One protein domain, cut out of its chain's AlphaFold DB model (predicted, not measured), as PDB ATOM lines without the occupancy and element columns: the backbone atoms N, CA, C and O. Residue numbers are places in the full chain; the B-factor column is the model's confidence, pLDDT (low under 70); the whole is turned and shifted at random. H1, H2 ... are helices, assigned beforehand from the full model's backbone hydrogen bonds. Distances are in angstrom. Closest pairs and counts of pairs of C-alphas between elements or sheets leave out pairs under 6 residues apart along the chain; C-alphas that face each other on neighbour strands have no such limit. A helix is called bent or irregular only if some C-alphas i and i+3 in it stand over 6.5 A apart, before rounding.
ATOM      1  N   LYS A  19     -17.749  27.305  -2.793       95.62
ATOM      2  CA  LYS A  19     -16.420  27.848  -2.474       95.62
ATOM      3  C   LYS A  19     -16.369  28.466  -1.076       95.62
ATOM      4  O   LYS A  19     -15.425  28.249  -0.329       95.62
ATOM      5  N   LYS A  20     -17.411  29.204  -0.689       96.56
ATOM      6  CA  LYS A  20     -17.458  29.870   0.617       96.56
ATOM      7  C   LYS A  20     -17.656  28.876   1.762       96.56
ATOM      8  O   LYS A  20     -17.119  29.076   2.846       96.56
ATOM      9  N   ILE A  21     -18.392  27.792   1.516       97.88
ATOM     10  CA  ILE A  21     -18.498  26.655   2.438       97.88
ATOM     11  C   ILE A  21     -17.126  26.010   2.648       97.88
ATOM     12  O   ILE A  21     -16.723  25.819   3.794       97.88
ATOM     13  N   GLU A  22     -16.404  25.719   1.566       98.00
ATOM     14  CA  GLU A  22     -15.056  25.135   1.610       98.00
ATOM     15  C   GLU A  22     -14.061  26.051   2.335       98.00
ATOM     16  O   GLU A  22     -13.297  25.587   3.184       98.00
ATOM     17  N   ASP A  23     -14.124  27.362   2.083       98.38
ATOM     18  CA  ASP A  23     -13.303  28.356   2.776       98.38
ATOM     19  C   ASP A  23     -13.551  28.321   4.291       98.38
ATOM     20  O   ASP A  23     -12.599  28.260   5.072       98.38
ATOM     21  N   VAL A  24     -14.818  28.305   4.730       98.56
ATOM     22  CA  VAL A  24     -15.154  28.216   6.162       98.56
ATOM     23  C   VAL A  24     -14.681  26.891   6.756       98.56
ATOM     24  O   VAL A  24     -14.134  26.879   7.859       98.56
ATOM     25  N   GLN A  25     -14.861  25.776   6.045       98.50
ATOM     26  CA  GLN A  25     -14.389  24.466   6.499       98.50
ATOM     27  C   GLN A  25     -12.871  24.469   6.713       98.50
ATOM     28  O   GLN A  25     -12.401  24.054   7.772       98.50
ATOM     29  N   SER A  26     -12.114  24.989   5.746       98.44
ATOM     30  CA  SER A  26     -10.652  25.094   5.808       98.44
ATOM     31  C   SER A  26     -10.180  26.014   6.938       98.44
ATOM     32  O   SER A  26      -9.273  25.664   7.698       98.44
ATOM     33  N   GLN A  27     -10.839  27.162   7.117       98.69
ATOM     34  CA  GLN A  27     -10.537  28.111   8.192       98.69
ATOM     35  C   GLN A  27     -10.789  27.493   9.570       98.69
ATOM     36  O   GLN A  27      -9.925  27.552  10.445       98.69
ATOM     37  N   LEU A  28     -11.940  26.842   9.769       98.56
ATOM     38  CA  LEU A  28     -12.252  26.170  11.033       98.56
ATOM     39  C   LEU A  28     -11.325  24.984  11.300       98.56
ATOM     40  O   LEU A  28     -10.892  24.802  12.434       98.56
ATOM     41  N   TYR A  29     -10.984  24.205  10.273       98.12
ATOM     42  CA  TYR A  29     -10.014  23.120  10.388       98.12
ATOM     43  C   TYR A  29      -8.630  23.639  10.804       98.12
ATOM     44  O   TYR A  29      -8.045  23.132  11.759       98.12
ATOM     45  N   THR A  30      -8.152  24.706  10.159       98.06
ATOM     46  CA  THR A  30      -6.869  25.344  10.489       98.06
ATOM     47  C   THR A  30      -6.872  25.897  11.913       98.06
ATOM     48  O   THR A  30      -5.930  25.665  12.668       98.06
ATOM     49  N   TYR A  31      -7.956  26.564  12.320       98.31
ATOM     50  CA  TYR A  31      -8.161  27.007  13.701       98.31
ATOM     51  C   TYR A  31      -8.081  25.842  14.703       98.31
ATOM     52  O   TYR A  31      -7.422  25.954  15.736       98.31
ATOM     53  N   LEU A  32      -8.707  24.702  14.394       96.94
ATOM     54  CA  LEU A  32      -8.663  23.512  15.249       96.94
ATOM     55  C   LEU A  32      -7.275  22.862  15.328       96.94
ATOM     56  O   LEU A  32      -7.050  22.067  16.237       96.94
ATOM     57  N   GLY A  33      -6.328  23.218  14.455       95.56
ATOM     58  CA  GLY A  33      -4.916  22.850  14.614       95.56
ATOM     59  C   GLY A  33      -4.279  23.425  15.889       95.56
ATOM     60  O   GLY A  33      -3.278  22.905  16.392       95.56
ATOM     61  N   ASP A  34      -4.880  24.469  16.466       95.81
ATOM     62  CA  ASP A  34      -4.489  25.022  17.764       95.81
ATOM     63  C   ASP A  34      -5.233  24.408  18.949       95.81
ATOM     64  O   ASP A  34      -4.916  24.722  20.090       95.81
ATOM     65  N   PHE A  35      -6.189  23.512  18.716       95.00
ATOM     66  CA  PHE A  35      -6.994  22.929  19.779       95.00
ATOM     67  C   PHE A  35      -6.467  21.550  20.193       95.00
ATOM     68  O   PHE A  35      -6.469  20.607  19.405       95.00
ATOM     69  N   ILE A  36      -6.067  21.417  21.460       93.12
ATOM     70  CA  ILE A  36      -5.735  20.125  22.073       93.12
ATOM     71  C   ILE A  36      -6.645  19.942  23.284       93.12
ATOM     72  O   ILE A  36      -6.414  20.611  24.288       93.12
ATOM     73  N   PRO A  37      -7.645  19.050  23.246       92.06
ATOM     74  CA  PRO A  37      -8.624  18.958  24.321       92.06
ATOM     75  C   PRO A  37      -7.972  18.584  25.660       92.06
ATOM     76  O   PRO A  37      -7.099  17.714  25.738       92.06
ATOM     77  N   GLU A  38      -8.433  19.207  26.747       90.25
ATOM     78  CA  GLU A  38      -8.034  18.821  28.105       90.25
ATOM     79  C   GLU A  38      -8.437  17.378  28.428       90.25
ATOM     80  O   GLU A  38      -7.640  16.606  28.974       90.25
ATOM     81  N   LYS A  39      -9.666  17.021  28.040       87.19
ATOM     82  CA  LYS A  39     -10.256  15.688  28.177       87.19
ATOM     83  C   LYS A  39     -10.566  15.128  26.798       87.19
ATOM     84  O   LYS A  39     -11.372  15.690  26.061       87.19
ATOM     85  N   TRP A  40      -9.941  14.004  26.469       83.56
ATOM     86  CA  TRP A  40     -10.190  13.308  25.212       83.56
ATOM     87  C   TRP A  40     -11.588  12.691  25.186       83.56
ATOM     88  O   TRP A  40     -12.076  12.168  26.188       83.56
ATOM     89  N   GLY A  41     -12.218  12.729  24.015       85.25
ATOM     90  CA  GLY A  41     -13.498  12.088  23.756       85.25
ATOM     91  C   GLY A  41     -13.659  11.791  22.270       85.25
ATOM     92  O   GLY A  41     -13.041  12.440  21.430       85.25
ATOM     93  N   TYR A  42     -14.501  10.809  21.954       84.06
ATOM     94  CA  TYR A  42     -14.721  10.330  20.582       84.06
ATOM     95  C   TYR A  42     -16.047  10.800  19.978       84.06
ATOM     96  O   TYR A  42     -16.388  10.451  18.851       84.06
ATOM     97  N   THR A  43     -16.825  11.587  20.721       88.75
ATOM     98  CA  THR A  43     -18.054  12.171  20.186       88.75
ATOM     99  C   THR A  43     -17.711  13.249  19.162       88.75
ATOM    100  O   THR A  43     -16.668  13.900  19.251       88.75
ATOM    101  N   LYS A  44     -18.616  13.496  18.208       87.81
ATOM    102  CA  LYS A  44     -18.466  14.584  17.227       87.81
ATOM    103  C   LYS A  44     -18.143  15.918  17.905       87.81
ATOM    104  O   LYS A  44     -17.232  16.622  17.486       87.81
ATOM    105  N   THR A  45     -18.841  16.224  18.998       83.31
ATOM    106  CA  THR A  45     -18.628  17.441  19.787       83.31
ATOM    107  C   THR A  45     -17.233  17.501  20.407       83.31
ATOM    108  O   THR A  45     -16.637  18.571  20.423       83.31
ATOM    109  N   ALA A  46     -16.689  16.377  20.884       86.62
ATOM    110  CA  ALA A  46     -15.329  16.331  21.418       86.62
ATOM    111  C   ALA A  46     -14.273  16.509  20.314       86.62
ATOM    112  O   ALA A  46     -13.308  17.242  20.506       86.62
ATOM    113  N   ILE A  47     -14.492  15.898  19.145       91.88
ATOM    114  CA  ILE A  47     -13.593  15.991  17.983       91.88
ATOM    115  C   ILE A  47     -13.566  17.413  17.407       91.88
ATOM    116  O   ILE A  47     -12.506  17.920  17.050       91.88
ATOM    117  N   MET A  48     -14.725  18.067  17.322       94.25
ATOM    118  CA  MET A  48     -14.846  19.426  16.783       94.25
ATOM    119  C   MET A  48     -14.593  20.529  17.814       94.25
ATOM    120  O   MET A  48     -14.473  21.693  17.434       94.25
ATOM    121  N   GLY A  49     -14.566  20.194  19.106       93.62
ATOM    122  CA  GLY A  49     -14.269  21.118  20.195       93.62
ATOM    123  C   GLY A  49     -15.030  22.456  20.097       93.62
ATOM    124  O   GLY A  49     -16.243  22.475  19.840       93.62
ATOM    125  N   PRO A  50     -14.336  23.599  20.259       96.69
ATOM    126  CA  PRO A  50     -14.948  24.923  20.182       96.69
ATOM    127  C   PRO A  50     -15.610  25.240  18.833       96.69
ATOM    128  O   PRO A  50     -16.578  25.999  18.804       96.69
ATOM    129  N   ALA A  51     -15.162  24.646  17.719       97.56
ATOM    130  CA  ALA A  51     -15.770  24.890  16.409       97.56
ATOM    131  C   ALA A  51     -17.204  24.340  16.336       97.56
ATOM    132  O   ALA A  51     -18.104  25.022  15.851       97.56
ATOM    133  N   GLY A  52     -17.466  23.157  16.903       96.06
ATOM    134  CA  GLY A  52     -18.835  22.627  16.988       96.06
ATOM    135  C   GLY A  52     -19.752  23.530  17.828       96.06
ATOM    136  O   GLY A  52     -20.917  23.768  17.486       96.06
ATOM    137  N   LYS A  53     -19.207  24.115  18.906       96.44
ATOM    138  CA  LYS A  53     -19.935  25.098  19.720       96.44
ATOM    139  C   LYS A  53     -20.231  26.373  18.935       96.44
ATOM    140  O   LYS A  53     -21.352  26.868  19.047       96.44
ATOM    141  N   LEU A  54     -19.273  26.875  18.151       98.12
ATOM    142  CA  LEU A  54     -19.443  28.041  17.279       98.12
ATOM    143  C   LEU A  54     -20.627  27.850  16.329       98.12
ATOM    144  O   LEU A  54     -21.541  28.671  16.328       98.12
ATOM    145  N   LEU A  55     -20.647  26.747  15.579       97.75
ATOM    146  CA  LEU A  55     -21.715  26.471  14.614       97.75
ATOM    147  C   LEU A  55     -23.089  26.408  15.300       97.75
ATOM    148  O   LEU A  55     -24.054  26.989  14.809       97.75
ATOM    149  N   SER A  56     -23.152  25.809  16.495       96.12
ATOM    150  CA  SER A  56     -24.383  25.741  17.294       96.12
ATOM    151  C   SER A  56     -24.905  27.124  17.709       96.12
ATOM    152  O   SER A  56     -26.103  27.391  17.622       96.12
ATOM    153  N   ILE A  57     -24.030  28.024  18.172       97.38
ATOM    154  CA  ILE A  57     -24.458  29.360  18.627       97.38
ATOM    155  C   ILE A  57     -24.749  30.314  17.466       97.38
ATOM    156  O   ILE A  57     -25.581  31.210  17.617       97.38
ATOM    157  N   VAL A  58     -24.101  30.117  16.314       97.69
ATOM    158  CA  VAL A  58     -24.375  30.858  15.075       97.69
ATOM    159  C   VAL A  58     -25.741  30.468  14.504       97.69
ATOM    160  O   VAL A  58     -26.515  31.356  14.127       97.69
ATOM    161  N   ALA A  59     -26.067  29.167  14.507       96.06
ATOM    162  CA  ALA A  59     -27.398  28.665  14.161       96.06
ATOM    163  C   ALA A  59     -28.476  29.305  15.048       96.06
ATOM    164  O   ALA A  59     -29.482  29.799  14.552       96.06
ATOM    165  N   ALA A  60     -28.215  29.386  16.355       96.31
ATOM    166  CA  ALA A  60     -29.113  30.004  17.327       96.31
ATOM    167  C   ALA A  60     -29.142  31.544  17.282       96.31
ATOM    168  O   ALA A  60     -29.833  32.161  18.087       96.31
ATOM    169  N   SER A  61     -28.381  32.187  16.389       95.56
ATOM    170  CA  SER A  61     -28.304  33.653  16.292       95.56
ATOM    171  C   SER A  61     -27.909  34.349  17.599       95.56
ATOM    172  O   SER A  61     -28.300  35.494  17.811       95.56
ATOM    173  N   LYS A  62     -27.136  33.688  18.474       97.31
ATOM    174  CA  LYS A  62     -26.918  34.125  19.865       97.31
ATOM    175  C   LYS A  62     -26.481  35.592  19.998       97.31
ATOM    176  O   LYS A  62     -26.900  36.259  20.937       97.31
ATOM    177  N   PHE A  63     -25.645  36.076  19.081       97.56
ATOM    178  CA  PHE A  63     -25.144  37.458  19.068       97.56
ATOM    179  C   PHE A  63     -25.575  38.244  17.819       97.56
ATOM    180  O   PHE A  63     -24.948  39.241  17.462       97.56
ATOM    181  N   GLY A  64     -26.614  37.782  17.114       95.00
ATOM    182  CA  GLY A  64     -27.050  38.385  15.854       95.00
ATOM    183  C   GLY A  64     -25.926  38.386  14.817       95.00
ATOM    184  O   GLY A  64     -25.395  37.325  14.483       95.00
ATOM    185  N   GLU A  65     -25.565  39.580  14.347       94.62
ATOM    186  CA  GLU A  65     -24.537  39.826  13.325       94.62
ATOM    187  C   GLU A  65     -23.184  40.277  13.903       94.62
ATOM    188  O   GLU A  65     -22.270  40.614  13.152       94.62
ATOM    189  N   ASN A  66     -23.037  40.315  15.231       97.19
ATOM    190  CA  ASN A  66     -21.817  40.800  15.872       97.19
ATOM    191  C   ASN A  66     -20.714  39.724  15.838       97.19
ATOM    192  O   ASN A  66     -20.644  38.855  16.711       97.19
ATOM    193  N   ALA A  67     -19.852  39.793  14.819       97.62
ATOM    194  CA  ALA A  67     -18.740  38.864  14.610       97.62
ATOM    195  C   ALA A  67     -17.781  38.802  15.808       97.62
ATOM    196  O   ALA A  67     -17.453  37.711  16.277       97.62
ATOM    197  N   ASP A  68     -17.392  39.955  16.353       98.00
ATOM    198  CA  ASP A  68     -16.430  40.035  17.455       98.00
ATOM    199  C   ASP A  68     -16.927  39.313  18.712       98.00
ATOM    200  O   ASP A  68     -16.151  38.658  19.408       98.00
ATOM    201  N   SER A  69     -18.239  39.350  18.966       98.38
ATOM    202  CA  SER A  69     -18.851  38.630  20.087       98.38
ATOM    203  C   SER A  69     -18.745  37.111  19.932       98.38
ATOM    204  O   SER A  69     -18.435  36.416  20.900       98.38
ATOM    205  N   TYR A  70     -18.947  36.574  18.722       98.62
ATOM    206  CA  TYR A  70     -18.726  35.146  18.461       98.62
ATOM    207  C   TYR A  70     -17.248  34.774  18.600       98.62
ATOM    208  O   TYR A  70     -16.938  33.779  19.256       98.62
ATOM    209  N   VAL A  71     -16.343  35.575  18.030       98.62
ATOM    210  CA  VAL A  71     -14.892  35.335  18.096       98.62
ATOM    211  C   VAL A  71     -14.415  35.325  19.545       98.62
ATOM    212  O   VAL A  71     -13.813  34.345  19.975       98.62
ATOM    213  N   GLY A  72     -14.725  36.370  20.318       98.44
ATOM    214  CA  GLY A  72     -14.318  36.478  21.720       98.44
ATOM    215  C   GLY A  72     -14.886  35.350  22.580       98.44
ATOM    216  O   GLY A  72     -14.168  34.758  23.386       98.44
ATOM    217  N   TYR A  73     -16.152  34.981  22.357       98.50
ATOM    218  CA  TYR A  73     -16.773  33.864  23.063       98.50
ATOM    219  C   TYR A  73     -16.062  32.536  22.771       98.50
ATOM    220  O   TYR A  73     -15.764  31.780  23.694       98.50
ATOM    221  N   ILE A  74     -15.777  32.240  21.501       98.50
ATOM    222  CA  ILE A  74     -15.156  30.971  21.101       98.50
ATOM    223  C   ILE A  74     -13.677  30.913  21.466       98.50
ATOM    224  O   ILE A  74     -13.212  29.859  21.893       98.50
ATOM    225  N   ALA A  75     -12.960  32.033  21.397       98.31
ATOM    226  CA  ALA A  75     -11.609  32.136  21.934       98.31
ATOM    227  C   ALA A  75     -11.592  31.817  23.437       98.31
ATOM    228  O   ALA A  75     -10.804  30.992  23.878       98.31
ATOM    229  N   ASN A  76     -12.523  32.365  24.222       98.12
ATOM    230  CA  ASN A  76     -12.609  32.038  25.645       98.12
ATOM    231  C   ASN A  76     -12.943  30.552  25.893       98.12
ATOM    232  O   ASN A  76     -12.333  29.918  26.746       98.12
ATOM    233  N   VAL A  77     -13.868  29.965  25.122       97.00
ATOM    234  CA  VAL A  77     -14.165  28.520  25.205       97.00
ATOM    235  C   VAL A  77     -12.927  27.678  24.884       97.00
ATOM    236  O   VAL A  77     -12.683  26.685  25.560       97.00
ATOM    237  N   HIS A  78     -12.139  28.075  23.884       97.12
ATOM    238  CA  HIS A  78     -10.881  27.416  23.546       97.12
ATOM    239  C   HIS A  78      -9.913  27.428  24.726       97.12
ATOM    240  O   HIS A  78      -9.440  26.372  25.130       97.12
ATOM    241  N   GLU A  79      -9.672  28.598  25.314       96.25
ATOM    242  CA  GLU A  79      -8.747  28.754  26.442       96.25
ATOM    243  C   GLU A  79      -9.178  27.963  27.687       96.25
ATOM    244  O   GLU A  79      -8.335  27.559  28.480       96.25
ATOM    245  N   GLN A  80     -10.477  27.707  27.851       95.06
ATOM    246  CA  GLN A  80     -11.016  26.900  28.953       95.06
ATOM    247  C   GLN A  80     -10.965  25.387  28.711       95.06
ATOM    248  O   GLN A  80     -11.156  24.620  29.649       95.06
ATOM    249  N   GLN A  81     -10.823  24.947  27.459       94.38
ATOM    250  CA  GLN A  81     -10.985  23.538  27.075       94.38
ATOM    251  C   GLN A  81      -9.749  22.949  26.394       94.38
ATOM    252  O   GLN A  81      -9.718  21.742  26.132       94.38
ATOM    253  N   SER A  82      -8.757  23.783  26.081       95.44
ATOM    254  CA  SER A  82      -7.554  23.419  25.343       95.44
ATOM    255  C   SER A  82      -6.313  23.478  26.227       95.44
ATOM    256  O   SER A  82      -6.096  24.433  26.964       95.44
ATOM    257  N   LYS A  83      -5.426  22.494  26.065       95.25
ATOM    258  CA  LYS A  83      -4.060  22.514  26.610       95.25
ATOM    259  C   LYS A  83      -3.121  23.412  25.803       95.25
ATOM    260  O   LYS A  83      -2.056  23.783  26.291       95.25
ATOM    261  N   LYS A  84      -3.474  23.707  24.550       95.25
ATOM    262  CA  LYS A  84      -2.697  24.549  23.634       95.25
ATOM    263  C   LYS A  84      -3.363  25.920  23.546       95.25
ATOM    264  O   LYS A  84      -4.577  25.995  23.407       95.25
ATOM    265  N   ARG A  85      -2.561  26.981  23.662       95.06
ATOM    266  CA  ARG A  85      -3.022  28.369  23.525       95.06
ATOM    267  C   ARG A  85      -3.343  28.683  22.069       95.06
ATOM    268  O   ARG A  85      -2.642  28.211  21.167       95.06
ATOM    269  N   LEU A  86      -4.334  29.541  21.861       95.81
ATOM    270  CA  LEU A  86      -4.699  30.005  20.531       95.81
ATOM    271  C   LEU A  86      -3.593  30.894  19.940       95.81
ATOM    272  O   LEU A  86      -3.236  31.924  20.514       95.81
ATOM    273  N   THR A  87      -3.043  30.511  18.784       97.50
ATOM    274  CA  THR A  87      -2.013  31.311  18.108       97.50
ATOM    275  C   THR A  87      -2.637  32.457  17.313       97.50
ATOM    276  O   THR A  87      -3.842  32.484  17.054       97.50
ATOM    277  N   THR A  88      -1.809  33.394  16.843       97.19
ATOM    278  CA  THR A  88      -2.253  34.457  15.927       97.19
ATOM    279  C   THR A  88      -2.865  33.891  14.643       97.19
ATOM    280  O   THR A  88      -3.861  34.425  14.159       97.19
ATOM    281  N   ILE A  89      -2.316  32.788  14.115       97.50
ATOM    282  CA  ILE A  89      -2.829  32.124  12.906       97.50
ATOM    283  C   ILE A  89      -4.199  31.502  13.189       97.50
ATOM    284  O   ILE A  89      -5.131  31.687  12.404       97.50
ATOM    285  N   GLY A  90      -4.348  30.800  14.316       97.81
ATOM    286  CA  GLY A  90      -5.631  30.235  14.729       97.81
ATOM    287  C   GLY A  90      -6.689  31.317  14.951       97.81
ATOM    288  O   GLY A  90      -7.819  31.181  14.485       97.81
ATOM    289  N   MET A  91      -6.318  32.427  15.594       98.31
ATOM    290  CA  MET A  91      -7.205  33.573  15.812       98.31
ATOM    291  C   MET A  91      -7.651  34.233  14.501       98.31
ATOM    292  O   MET A  91      -8.828  34.552  14.345       98.31
ATOM    293  N   ASP A  92      -6.739  34.441  13.549       98.56
ATOM    294  CA  ASP A  92      -7.073  35.014  12.239       98.56
ATOM    295  C   ASP A  92      -8.039  34.111  11.455       98.56
ATOM    296  O   ASP A  92      -9.045  34.575  10.917       98.56
ATOM    297  N   ASN A  93      -7.804  32.796  11.476       98.69
ATOM    298  CA  ASN A  93      -8.710  31.829  10.861       98.69
ATOM    299  C   ASN A  93     -10.084  31.793  11.542       98.69
ATOM    300  O   ASN A  93     -11.101  31.758  10.850       98.69
ATOM    301  N   LEU A  94     -10.138  31.873  12.876       98.69
ATOM    302  CA  LEU A  94     -11.399  31.974  13.611       98.69
ATOM    303  C   LEU A  94     -12.189  33.224  13.194       98.69
ATOM    304  O   LEU A  94     -13.385  33.130  12.919       98.69
ATOM    305  N   LYS A  95     -11.524  34.382  13.102       98.69
ATOM    306  CA  LYS A  95     -12.149  35.636  12.652       98.69
ATOM    307  C   LYS A  95     -12.707  35.512  11.239       98.69
ATOM    308  O   LYS A  95     -13.871  35.837  11.017       98.69
ATOM    309  N   LYS A  96     -11.912  34.997  10.297       98.69
ATOM    310  CA  LYS A  96     -12.338  34.787   8.904       98.69
ATOM    311  C   LYS A  96     -13.537  33.845   8.808       98.69
ATOM    312  O   LYS A  96     -14.512  34.183   8.139       98.69
ATOM    313  N   ALA A  97     -13.504  32.727   9.535       98.56
ATOM    314  CA  ALA A  97     -14.606  31.772   9.567       98.56
ATOM    315  C   ALA A  97     -15.898  32.412  10.087       98.56
ATOM    316  O   ALA A  97     -16.946  32.280   9.459       98.56
ATOM    317  N   VAL A  98     -15.831  33.144  11.204       98.62
ATOM    318  CA  VAL A  98     -16.997  33.833  11.780       98.62
ATOM    319  C   VAL A  98     -17.557  34.883  10.821       98.62
ATOM    320  O   VAL A  98     -18.768  34.911  10.598       98.62
ATOM    321  N   SER A  99     -16.702  35.712  10.219       98.44
ATOM    322  CA  SER A  99     -17.130  36.721   9.243       98.44
ATOM    323  C   SER A  99     -17.837  36.085   8.047       98.44
ATOM    324  O   SER A  99     -18.933  36.508   7.685       98.44
ATOM    325  N   ASN A 100     -17.268  35.013   7.489       98.25
ATOM    326  CA  ASN A 100     -17.866  34.281   6.374       98.25
ATOM    327  C   ASN A 100     -19.199  33.617   6.753       98.25
ATOM    328  O   ASN A 100     -20.136  33.644   5.958       98.25
ATOM    329  N   LEU A 101     -19.317  33.055   7.961       98.25
ATOM    330  CA  LEU A 101     -20.567  32.480   8.468       98.25
ATOM    331  C   LEU A 101     -21.675  33.531   8.594       98.25
ATOM    332  O   LEU A 101     -22.819  33.271   8.222       98.25
ATOM    333  N   ILE A 102     -21.344  34.716   9.108       97.69
ATOM    334  CA  ILE A 102     -22.299  35.823   9.229       97.69
ATOM    335  C   ILE A 102     -22.709  36.328   7.848       97.69
ATOM    336  O   ILE A 102     -23.888  36.570   7.615       97.69
ATOM    337  N   GLU A 103     -21.769  36.442   6.913       96.56
ATOM    338  CA  GLU A 103     -22.077  36.855   5.546       96.56
ATOM    339  C   GLU A 103     -22.977  35.841   4.825       96.56
ATOM    340  O   GLU A 103     -23.973  36.224   4.215       96.56
ATOM    341  N   LEU A 104     -22.695  34.539   4.959       96.38
ATOM    342  CA  LEU A 104     -23.557  33.473   4.436       96.38
ATOM    343  C   LEU A 104     -24.976  33.584   4.994       96.38
ATOM    344  O   LEU A 104     -25.943  33.451   4.250       96.38
ATOM    345  N   LYS A 105     -25.109  33.872   6.289       95.06
ATOM    346  CA  LYS A 105     -26.409  34.058   6.933       95.06
ATOM    347  C   LYS A 105     -27.176  35.268   6.407       95.06
ATOM    348  O   LYS A 105     -28.390  35.197   6.283       95.06
ATOM    349  N   LYS A 106     -26.482  36.370   6.117       93.94
ATOM    350  CA  LYS A 106     -27.090  37.594   5.568       93.94
ATOM    351  C   LYS A 106     -27.612  37.397   4.150       93.94
ATOM    352  O   LYS A 106     -28.630  37.973   3.789       93.94
ATOM    353  N   ASN A 107     -26.906  36.586   3.369       93.38
ATOM    354  CA  ASN A 107     -27.149  36.433   1.937       93.38
ATOM    355  C   ASN A 107     -27.986  35.197   1.587       93.38
ATOM    356  O   ASN A 107     -28.148  34.892   0.410       93.38
ATOM    357  N   THR A 108     -28.489  34.464   2.582       92.38
ATOM    358  CA  THR A 108     -29.300  33.265   2.356       92.38
ATOM    359  C   THR A 108     -30.505  33.236   3.280       92.38
ATOM    360  O   THR A 108     -30.491  33.779   4.385       92.38
ATOM    361  N   SER A 109     -31.571  32.576   2.837       92.62
ATOM    362  CA  SER A 109     -32.717  32.273   3.683       92.62
ATOM    363  C   SER A 109     -32.296  31.443   4.898       92.62
ATOM    364  O   SER A 109     -31.388  30.614   4.823       92.62
ATOM    365  N   GLU A 110     -33.005  31.588   6.020       91.88
ATOM    366  CA  GLU A 110     -32.718  30.828   7.246       91.88
ATOM    367  C   GLU A 110     -32.676  29.310   6.997       91.88
ATOM    368  O   GLU A 110     -31.789  28.606   7.483       91.88
ATOM    369  N   ARG A 111     -33.591  28.800   6.163       92.19
ATOM    370  CA  ARG A 111     -33.622  27.386   5.771       92.19
ATOM    371  C   ARG A 111     -32.347  26.969   5.033       92.19
ATOM    372  O   ARG A 111     -31.807  25.901   5.327       92.19
ATOM    373  N   SER A 112     -31.896  27.757   4.062       94.38
ATOM    374  CA  SER A 112     -30.673  27.461   3.310       94.38
ATOM    375  C   SER A 112     -29.438  27.607   4.185       94.38
ATOM    376  O   SER A 112     -28.568  26.738   4.152       94.38
ATOM    377  N   PHE A 113     -29.411  28.608   5.063       96.25
ATOM    378  CA  PHE A 113     -28.337  28.794   6.025       96.25
ATOM    379  C   PHE A 113     -28.153  27.580   6.946       96.25
ATOM    380  O   PHE A 113     -27.028  27.133   7.156       96.25
ATOM    381  N   LEU A 114     -29.238  26.975   7.443       96.19
ATOM    382  CA  LEU A 114     -29.148  25.756   8.259       96.19
ATOM    383  C   LEU A 114     -28.570  24.564   7.475       96.19
ATOM    384  O   LEU A 114     -27.783  23.790   8.024       96.19
ATOM    385  N   LYS A 115     -28.903  24.425   6.185       96.62
ATOM    386  CA  LYS A 115     -28.301  23.397   5.314       96.62
ATOM    387  C   LYS A 115     -26.812  23.657   5.078       96.62
ATOM    388  O   LYS A 115     -26.011  22.727   5.150       96.62
ATOM    389  N   ILE A 116     -26.448  24.915   4.835       97.69
ATOM    390  CA  ILE A 116     -25.064  25.376   4.680       97.69
ATOM    391  C   ILE A 116     -24.258  25.067   5.945       97.69
ATOM    392  O   ILE A 116     -23.208  24.432   5.861       97.69
ATOM    393  N   LEU A 117     -24.778  25.425   7.124       97.56
ATOM    394  CA  LEU A 117     -24.154  25.112   8.410       97.56
ATOM    395  C   LEU A 117     -23.959  23.611   8.600       97.56
ATOM    396  O   LEU A 117     -22.890  23.198   9.034       97.56
ATOM    397  N   SER A 118     -24.950  22.792   8.240       97.06
ATOM    398  CA  SER A 118     -24.813  21.337   8.325       97.06
ATOM    399  C   SER A 118     -23.710  20.813   7.399       97.06
ATOM    400  O   SER A 118     -22.962  19.923   7.798       97.06
ATOM    401  N   SER A 119     -23.573  21.369   6.191       97.94
ATOM    402  CA  SER A 119     -22.486  21.027   5.261       97.94
ATOM    403  C   SER A 119     -21.111  21.401   5.827       97.94
ATOM    404  O   SER A 119     -20.178  20.599   5.804       97.94
ATOM    405  N   ILE A 120     -20.988  22.598   6.408       98.44
ATOM    406  CA  ILE A 120     -19.765  23.051   7.086       98.44
ATOM    407  C   ILE A 120     -19.428  22.124   8.262       98.44
ATOM    408  O   ILE A 120     -18.302  21.646   8.366       98.44
ATOM    409  N   ASP A 121     -20.412  21.822   9.110       97.31
ATOM    410  CA  ASP A 121     -20.264  20.978  10.299       97.31
ATOM    411  C   ASP A 121     -19.765  19.565   9.952       97.31
ATOM    412  O   ASP A 121     -18.825  19.059  10.567       97.31
ATOM    413  N   TYR A 122     -20.339  18.932   8.922       96.94
ATOM    414  CA  TYR A 122     -19.862  17.634   8.439       96.94
ATOM    415  C   TYR A 122     -18.488  17.708   7.773       96.94
ATOM    416  O   TYR A 122     -17.666  16.825   8.021       96.94
ATOM    417  N   GLY A 123     -18.213  18.744   6.975       97.62
ATOM    418  CA  GLY A 123     -16.915  18.908   6.316       97.62
ATOM    419  C   GLY A 123     -15.768  19.053   7.316       97.62
ATOM    420  O   GLY A 123     -14.780  18.325   7.234       97.62
ATOM    421  N   VAL A 124     -15.926  19.916   8.326       97.81
ATOM    422  CA  VAL A 124     -14.918  20.095   9.386       97.81
ATOM    423  C   VAL A 124     -14.728  18.806  10.187       97.81
ATOM    424  O   VAL A 124     -13.595  18.401  10.448       97.81
ATOM    425  N   TYR A 125     -15.824  18.134  10.552       97.06
ATOM    426  CA  TYR A 125     -15.757  16.851  11.251       97.06
ATOM    427  C   TYR A 125     -14.981  15.798  10.454       97.06
ATOM    428  O   TYR A 125     -14.090  15.151  11.004       97.06
ATOM    429  N   TYR A 126     -15.289  15.653   9.164       96.94
ATOM    430  CA  TYR A 126     -14.623  14.699   8.284       96.94
ATOM    431  C   TYR A 126     -13.112  14.950   8.216       96.94
ATOM    432  O   TYR A 126     -12.333  14.015   8.397       96.94
ATOM    433  N   LEU A 127     -12.695  16.210   8.037       96.38
ATOM    434  CA  LEU A 127     -11.277  16.581   8.011       96.38
ATOM    435  C   LEU A 127     -10.558  16.181   9.308       96.38
ATOM    436  O   LEU A 127      -9.490  15.574   9.250       96.38
ATOM    437  N   LYS A 128     -11.164  16.444  10.474       95.00
ATOM    438  CA  LYS A 128     -10.581  16.073  11.774       95.00
ATOM    439  C   LYS A 128     -10.525  14.565  11.998       95.00
ATOM    440  O   LYS A 128      -9.536  14.070  12.526       95.00
ATOM    441  N   VAL A 129     -11.566  13.821  11.625       93.88
ATOM    442  CA  VAL A 129     -11.564  12.354  11.758       93.88
ATOM    443  C   VAL A 129     -10.495  11.732  10.872       93.88
ATOM    444  O   VAL A 129      -9.792  10.822  11.315       93.88
ATOM    445  N   ARG A 130     -10.348  12.236   9.643       94.81
ATOM    446  CA  ARG A 130      -9.308  11.787   8.718       94.81
ATOM    447  C   ARG A 130      -7.914  12.007   9.309       94.81
ATOM    448  O   ARG A 130      -7.168  11.044   9.419       94.81
ATOM    449  N   GLU A 131      -7.623  13.212   9.800       93.31
ATOM    450  CA  GLU A 131      -6.354  13.548  10.473       93.31
ATOM    451  C   GLU A 131      -6.060  12.613  11.664       93.31
ATOM    452  O   GLU A 131      -4.959  12.078  11.800       93.31
ATOM    453  N   ILE A 132      -7.055  12.358  12.522       90.19
ATOM    454  CA  ILE A 132      -6.903  11.450  13.672       90.19
ATOM    455  C   ILE A 132      -6.583  10.022  13.211       90.19
ATOM    456  O   ILE A 132      -5.755   9.345  13.826       90.19
ATOM    457  N   SER A 133      -7.238   9.565  12.142       90.00
ATOM    458  CA  SER A 133      -7.054   8.220  11.591       90.00
ATOM    459  C   SER A 133      -5.658   8.062  10.984       90.00
ATOM    460  O   SER A 133      -4.953   7.116  11.328       90.00
TER     461      SER A 133
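AT A GLANCE: This is residues 19 to 133 of the 146 residues of an uncharacterized protein of Crenarchaeota archaeon (UniProt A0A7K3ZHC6). Five helices are gathered into a compact group, their contacts closing a ring from H1 to H4, H3, H2, H5 and back to H1. Kinked H2 is nearest the middle and also meets H1 there, while the long link, residues 33 to 43, loops round at the end of the group where H5 ends. The 115 printed residues are all helix in class, with five named helices, H1 to H5 in order, and no named strand. The radius of gyration of the C-alphas is 13.1 A, and the spans are 37 by 28 by 22 A.

HOW THE PARTS SIT: H1, residues 19 to 32, touches H4, residues 88 to 106, opposite ways at a shallow tilt of 34 degrees, only just short of steep; their closest C-alphas, Tyr 31 and Gly 90, are 4.2 A apart. H1 touches H5, residues 110 to 133, the same way at a steep tilt of 46 degrees, closest at C-alphas 25 and 124, 5.3 A. H2, residues 44 to 59, is irregular, with C-alphas 47 and 50 9.3 A apart, and has a kink of 87 degrees near residue 51. Residues 28 to 32 of H1 alone touch H2, with residues 48 to 51 alone. H2 and H3, residues 67 to 81, form a helical hairpin, closest at C-alphas 50 and 78, 5.8 A. H2, H4 and H5 form a bundle, a group of helices running together. H3 is apart from H1 and H5. Every O i to N i+4 pair is within hydrogen-bond range in H1, H3, H4 and H5; in H2, 9 of 12 are.

IN THESE COORDINATES: H1 begins at C-alpha 19 (-16.420, 27.848, -2.474) and is 19.8 A long. H2 measures 17.0 A, H3 21.2 A and H4 27.1 A. H5, 34.5 A, ends at C-alpha 133 (-7.054, 8.220, 11.591).

THE WHOLE: The C-alphas farthest apart, Lys 83 and Ser 109, are 38.0 A apart. The printed part has no cut. The link from H1 to H2 is long, and that from H4 to H5 is tight. No printed residue is under 70 in pLDDT.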